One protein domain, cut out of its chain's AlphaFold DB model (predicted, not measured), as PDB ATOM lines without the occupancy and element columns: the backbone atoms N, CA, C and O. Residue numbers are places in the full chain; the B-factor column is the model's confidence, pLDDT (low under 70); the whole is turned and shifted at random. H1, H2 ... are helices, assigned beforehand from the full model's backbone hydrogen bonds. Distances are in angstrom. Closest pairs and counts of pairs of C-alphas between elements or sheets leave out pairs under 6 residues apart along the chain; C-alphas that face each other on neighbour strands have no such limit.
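Overview. This is residues 93 to 141 of the 143 residues of an uncharacterized protein of Lachnospiraceae bacterium NSJ-29 (UniProt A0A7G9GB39). One long, nearly straight helix, H1, makes the length of the model, and a short second helix, H2, turns off at its far end to make an L. Residues 93 to 121 of H1 stick out free. The printed part has 49 residues with two named helices, H1 then H2, and no named strand, and its class is all helix. It is extended, with a radius of gyration of the C-alphas of 17.7 A, and spans 53 by 18 by 11 A.

Along the chain. H1 is residues 93 to 126, 50.1 A from C-alpha 93 at (-78.541, 73.491, 13.635) to C-alpha 126 at (-64.341, 42.464, 50.373). H2 is residues 130 to 140, 15.6 A long, ending with C-alpha 140 at (-76.577, 48.044, 56.368).

Arrangement. H1 and H2 only just touch, with 3 pairs of C-alphas within 8 A. H1 touches with residues 122 to 126 alone; the closest C-alphas, of Tyr 126 and Arg 133, are 6.3 A apart. Their lines are about perpendicular, at 79 degrees. In H1 and H2 every O i to N i+4 pair is within hydrogen-bond range.

Size, cuts and confidence. The C-alphas farthest apart, of Asn 93 and Phe 131, are 53.0 A apart. The printed part has no cut, and the link from H1 to H2 is tight. Mean pLDDT of the printed part is 83.0; residue 141 is under 70.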
ATOM      1  N   ASN A  93     -77.741  74.534  12.986       82.25
ATOM      2  CA  ASN A  93     -78.541  73.491  13.635       82.25
ATOM      3  C   ASN A  93     -77.868  72.108  13.645       82.25
ATOM      4  O   ASN A  93     -78.013  71.355  14.610       82.25
ATOM      5  N   GLN A  94     -77.125  71.752  12.594       78.88
ATOM      6  CA  GLN A  94     -76.382  70.488  12.533       78.88
ATOM      7  C   GLN A  94     -75.202  70.496  13.512       78.88
ATOM      8  O   GLN A  94     -74.962  69.498  14.197       78.88
ATOM      9  N   PHE A  95     -74.528  71.639  13.652       79.12
ATOM     10  CA  PHE A  95     -73.457  71.827  14.629       79.12
ATOM     11  C   PHE A  95     -73.969  71.694  16.072       79.12
ATOM     12  O   PHE A  95     -73.407  70.941  16.871       79.12
ATOM     13  N   LEU A  96     -75.105  72.326  16.390       85.00
ATOM     14  CA  LEU A  96     -75.736  72.217  17.708       85.00
ATOM     15  C   LEU A  96     -76.128  70.774  18.052       85.00
ATOM     16  O   LEU A  96     -75.853  70.306  19.161       85.00
ATOM     17  N   LYS A  97     -76.711  70.030  17.101       85.38
ATOM     18  CA  LYS A  97     -77.031  68.603  17.291       85.38
ATOM     19  C   LYS A  97     -75.779  67.774  17.578       85.38
ATOM     20  O   LYS A  97     -75.800  66.919  18.465       85.38
ATOM     21  N   ARG A  98     -74.672  68.056  16.884       82.00
ATOM     22  CA  ARG A  98     -73.383  67.383  17.094       82.00
ATOM     23  C   ARG A  98     -72.812  67.669  18.487       82.00
ATOM     24  O   ARG A  98     -72.428  66.729  19.181       82.00
ATOM     25  N   ILE A  99     -72.849  68.920  18.949       87.62
ATOM     26  CA  ILE A  99     -72.447  69.285  20.321       87.62
ATOM     27  C   ILE A  99     -73.290  68.535  21.356       87.62
ATOM     28  O   ILE A  99     -72.753  67.977  22.316       87.62
ATOM     29  N   GLN A 100     -74.611  68.492  21.175       91.56
ATOM     30  CA  GLN A 100     -75.493  67.781  22.098       91.56
ATOM     31  C   GLN A 100     -75.195  66.277  22.136       91.56
ATOM     32  O   GLN A 100     -75.193  65.683  23.216       91.56
ATOM     33  N   ALA A 101     -74.904  65.658  20.990       88.94
ATOM     34  CA  ALA A 101     -74.515  64.252  20.922       88.94
ATOM     35  C   ALA A 101     -73.208  63.979  21.686       88.94
ATOM     36  O   ALA A 101     -73.146  63.035  22.478       88.94
ATOM     37  N   ILE A 102     -72.201  64.847  21.529       89.44
ATOM     38  CA  ILE A 102     -70.927  64.757  22.258       89.44
ATOM     39  C   ILE A 102     -71.164  64.849  23.772       89.44
ATOM     40  O   ILE A 102     -70.719  63.975  24.518       89.44
ATOM     41  N   LYS A 103     -71.947  65.833  24.233       90.94
ATOM     42  CA  LYS A 103     -72.287  65.989  25.661       90.94
ATOM     43  C   LYS A 103     -73.026  64.771  26.227       90.94
ATOM     44  O   LYS A 103     -72.750  64.334  27.345       90.94
ATOM     45  N   ARG A 104     -73.949  64.173  25.460       92.12
ATOM     46  CA  ARG A 104     -74.652  62.940  25.865       92.12
ATOM     47  C   ARG A 104     -73.692  61.759  26.003       92.12
ATOM     48  O   ARG A 104     -73.806  61.013  26.973       92.12
ATOM     49  N   ARG A 105     -72.746  61.606  25.070       91.06
ATOM     50  CA  ARG A 105     -71.712  60.562  25.129       91.06
ATOM     51  C   ARG A 105     -70.826  60.731  26.360       91.06
ATOM     52  O   ARG A 105     -70.658  59.774  27.105       91.06
ATOM     53  N   GLN A 106     -70.354  61.948  26.629       87.50
ATOM     54  CA  GLN A 106     -69.565  62.253  27.829       87.50
ATOM     55  C   GLN A 106     -70.319  61.903  29.117       87.50
ATOM     56  O   GLN A 106     -69.758  61.290  30.020       87.50
ATOM     57  N   ARG A 107     -71.622  62.214  29.189       92.69
ATOM     58  CA  ARG A 107     -72.452  61.839  30.343       92.69
ATOM     59  C   ARG A 107     -72.547  60.322  30.533       92.69
ATOM     60  O   ARG A 107     -72.579  59.877  31.675       92.69
ATOM     61  N   ARG A 108     -72.613  59.538  29.450       93.69
ATOM     62  CA  ARG A 108     -72.617  58.064  29.531       93.69
ATOM     63  C   ARG A 108     -71.284  57.539  30.051       93.69
ATOM     64  O   ARG A 108     -71.296  56.814  31.036       93.69
ATOM     65  N   ILE A 109     -70.173  58.002  29.479       91.75
ATOM     66  CA  ILE A 109     -68.818  57.623  29.912       91.75
ATOM     67  C   ILE A 109     -68.630  57.923  31.403       91.75
ATOM     68  O   ILE A 109     -68.187  57.068  32.158       91.75
ATOM     69  N   ARG A 110     -69.054  59.106  31.866       91.69
ATOM     70  CA  ARG A 110     -68.970  59.472  33.287       91.69
ATOM     71  C   ARG A 110     -69.785  58.543  34.195       91.69
ATOM     72  O   ARG A 110     -69.349  58.245  35.299       91.69
ATOM     73  N   LYS A 111     -70.967  58.101  33.753       93.94
ATOM     74  CA  LYS A 111     -71.787  57.143  34.510       93.94
ATOM     75  C   LYS A 111     -71.143  55.761  34.570       93.94
ATOM     76  O   LYS A 111     -71.223  55.123  35.610       93.94
ATOM     77  N   GLU A 112     -70.538  55.309  33.475       93.56
ATOM     78  CA  GLU A 112     -69.828  54.027  33.441       93.56
ATOM     79  C   GLU A 112     -68.601  54.052  34.346       93.56
ATOM     80  O   GLU A 112     -68.456  53.156  35.168       93.56
ATOM     81  N   LEU A 113     -67.799  55.120  34.293       93.25
ATOM     82  CA  LEU A 113     -66.664  55.307  35.199       93.25
ATOM     83  C   LEU A 113     -67.090  55.260  36.670       93.25
ATOM     84  O   LEU A 113     -66.505  54.513  37.441       93.25
ATOM     85  N   ALA A 114     -68.161  55.970  37.040       92.50
ATOM     86  CA  ALA A 114     -68.678  55.941  38.409       92.50
ATOM     87  C   ALA A 114     -69.184  54.548  38.833       92.50
ATOM     88  O   ALA A 114     -69.178  54.217  40.015       92.50
ATOM     89  N   ARG A 115     -69.652  53.726  37.884       90.69
ATOM     90  CA  ARG A 115     -70.058  52.343  38.161       90.69
ATOM     91  C   ARG A 115     -68.842  51.459  38.413       90.69
ATOM     92  O   ARG A 115     -68.811  50.771  39.424       90.69
ATOM     93  N   VAL A 116     -67.848  51.536  37.529       91.25
ATOM     94  CA  VAL A 116     -66.588  50.793  37.651       91.25
ATOM     95  C   VAL A 116     -65.860  51.167  38.941       91.25
ATOM     96  O   VAL A 116     -65.377  50.285  39.633       91.25
ATOM     97  N   GLU A 117     -65.842  52.447  39.311       89.56
ATOM     98  CA  GLU A 117     -65.251  52.921  40.567       89.56
ATOM     99  C   GLU A 117     -65.940  52.312  41.795       89.56
ATOM    100  O   GLU A 117     -65.271  51.810  42.693       89.56
ATOM    101  N   LYS A 118     -67.279  52.284  41.816       86.81
ATOM    102  CA  LYS A 118     -68.032  51.615  42.888       86.81
ATOM    103  C   LYS A 118     -67.749  50.115  42.942       86.81
ATOM    104  O   LYS A 118     -67.611  49.562  44.029       86.81
ATOM    105  N   ASP A 119     -67.673  49.455  41.790       84.19
ATOM    106  CA  ASP A 119     -67.362  48.027  41.724       84.19
ATOM    107  C   ASP A 119     -65.929  47.745  42.206       84.19
ATOM    108  O   ASP A 119     -65.717  46.786  42.947       84.19
ATOM    109  N   MET A 120     -64.975  48.618  41.871       87.31
ATOM    110  CA  MET A 120     -63.592  48.558  42.345       87.31
ATOM    111  C   MET A 120     -63.508  48.733  43.864       87.31
ATOM    112  O   MET A 120     -62.901  47.901  44.526       87.31
ATOM    113  N   GLN A 121     -64.189  49.732  44.436       84.38
ATOM    114  CA  GLN A 121     -64.232  49.938  45.892       84.38
ATOM    115  C   GLN A 121     -64.807  48.727  46.637       84.38
ATOM    116  O   GLN A 121     -64.324  48.359  47.708       84.38
ATOM    117  N   LYS A 122     -65.832  48.075  46.074       79.88
ATOM    118  CA  LYS A 122     -66.382  46.837  46.646       79.88
ATOM    119  C   LYS A 122     -65.367  45.695  46.583       79.88
ATOM    120  O   LYS A 122     -65.248  44.945  47.546       79.88
ATOM    121  N   LEU A 123     -64.630  45.578  45.481       80.38
ATOM    122  CA  LEU A 123     -63.591  44.562  45.324       80.38
ATOM    123  C   LEU A 123     -62.404  44.799  46.273       80.38
ATOM    124  O   LEU A 123     -61.881  43.845  46.833       80.38
ATOM    125  N   GLU A 124     -62.010  46.051  46.509       80.19
ATOM    126  CA  GLU A 124     -60.973  46.401  47.489       80.19
ATOM    127  C   GLU A 124     -61.407  46.096  48.930       80.19
ATOM    128  O   GLU A 124     -60.600  45.615  49.722       80.19
ATOM    129  N   ARG A 125     -62.678  46.346  49.277       77.50
ATOM    130  CA  ARG A 125     -63.201  46.140  50.638       77.50
ATOM    131  C   ARG A 125     -63.404  44.664  50.997       77.50
ATOM    132  O   ARG A 125     -63.082  44.278  52.116       77.50
ATOM    133  N   TYR A 126     -63.950  43.859  50.085       78.62
ATOM    134  CA  TYR A 126     -64.341  42.464  50.373       78.62
ATOM    135  C   TYR A 126     -63.516  41.416  49.621       78.62
ATOM    136  O   TYR A 126     -63.702  40.216  49.825       78.62
ATOM    137  N   GLY A 127     -62.624  41.825  48.717       77.50
ATOM    138  CA  GLY A 127     -61.940  40.895  47.825       77.50
ATOM    139  C   GLY A 127     -62.924  40.161  46.910       77.50
ATOM    140  O   GLY A 127     -63.859  40.748  46.369       77.50
ATOM    141  N   VAL A 128     -62.715  38.854  46.731       76.31
ATOM    142  CA  VAL A 128     -63.558  37.984  45.883       76.31
ATOM    143  C   VAL A 128     -64.697  37.332  46.688       76.31
ATOM    144  O   VAL A 128     -65.420  36.488  46.162       76.31
ATOM    145  N   ASP A 129     -64.866  37.686  47.965       78.75
ATOM    146  CA  ASP A 129     -65.834  37.017  48.833       78.75
ATOM    147  C   ASP A 129     -67.244  37.608  48.677       78.75
ATOM    148  O   ASP A 129     -67.608  38.650  49.231       78.75
ATOM    149  N   PHE A 130     -68.052  36.935  47.857       73.00
ATOM    150  CA  PHE A 130     -69.392  37.384  47.484       73.00
ATOM    151  C   PHE A 130     -70.384  37.381  48.657       73.00
ATOM    152  O   PHE A 130     -71.338  38.161  48.633       73.00
ATOM    153  N   PHE A 131     -70.170  36.542  49.677       73.19
ATOM    154  CA  PHE A 131     -71.084  36.419  50.817       73.19
ATOM    155  C   PHE A 131     -70.970  37.609  51.770       73.19
ATOM    156  O   PHE A 131     -71.993  38.198  52.112       73.19
ATOM    157  N   ALA A 132     -69.746  38.034  52.096       72.38
ATOM    158  CA  ALA A 132     -69.503  39.217  52.925       72.38
ATOM    159  C   ALA A 132     -70.094  40.493  52.293       72.38
ATOM    160  O   ALA A 132     -70.722  41.307  52.968       72.38
ATOM    161  N   ARG A 133     -69.973  40.626  50.964       71.38
ATOM    162  CA  ARG A 133     -70.573  41.730  50.201       71.38
ATOM    163  C   ARG A 133     -72.106  41.729  50.269       71.38
ATOM    164  O   ARG A 133     -72.704  42.792  50.418       71.38
ATOM    165  N   ALA A 134     -72.739  40.564  50.118       70.69
ATOM    166  CA  ALA A 134     -74.198  40.438  50.143       70.69
ATOM    167  C   ALA A 134     -74.779  40.650  51.552       70.69
ATOM    168  O   ALA A 134     -75.854  41.232  51.691       70.69
ATOM    169  N   GLU A 135     -74.061  40.216  52.588       74.19
ATOM    170  CA  GLU A 135     -74.441  40.406  53.987       74.19
ATOM    171  C   GLU A 135     -74.429  41.893  54.380       74.19
ATOM    172  O   GLU A 135     -75.423  42.388  54.914       74.19
ATOM    173  N   GLU A 136     -73.381  42.651  54.033       70.88
ATOM    174  CA  GLU A 136     -73.318  44.092  54.332       70.88
ATOM    175  C   GLU A 136     -74.384  44.902  53.567       70.88
ATOM    176  O   GLU A 136     -74.998  45.816  54.126       70.88
ATOM    177  N   GLU A 137     -74.666  44.543  52.308       74.75
ATOM    178  CA  GLU A 137     -75.758  45.156  51.539       74.75
ATOM    179  C   GLU A 137     -77.137  44.875  52.171       74.75
ATOM    180  O   GLU A 137     -78.002  45.753  52.155       74.75
ATOM    181  N   HIS A 138     -77.341  43.696  52.769       75.44
ATOM    182  CA  HIS A 138     -78.605  43.324  53.410       75.44
ATOM    183  C   HIS A 138     -78.783  43.931  54.812       75.44
ATOM    184  O   HIS A 138     -79.875  44.397  55.135       75.44
ATOM    185  N   LEU A 139     -77.729  43.950  55.637       72.75
ATOM    186  CA  LEU A 139     -77.783  44.453  57.018       72.75
ATOM    187  C   LEU A 139     -77.686  45.977  57.122       72.75
ATOM    188  O   LEU A 139     -78.330  46.570  57.988       72.75
ATOM    189  N   TYR A 140     -76.892  46.614  56.261       74.06
ATOM    190  CA  TYR A 140     -76.577  48.044  56.368       74.06
ATOM    191  C   TYR A 140     -77.013  48.855  55.142       74.06
ATOM    192  O   TYR A 140     -76.760  50.056  55.072       74.06
ATOM    193  N   GLY A 141     -77.699  48.221  54.186       64.06
ATOM    194  CA  GLY A 141     -78.294  48.880  53.022       64.06
ATOM    195  C   GLY A 141     -77.318  49.219  51.893       64.06
ATOM    196  O   GLY A 141     -77.760  49.771  50.887       64.06
TER     197      GLY A 141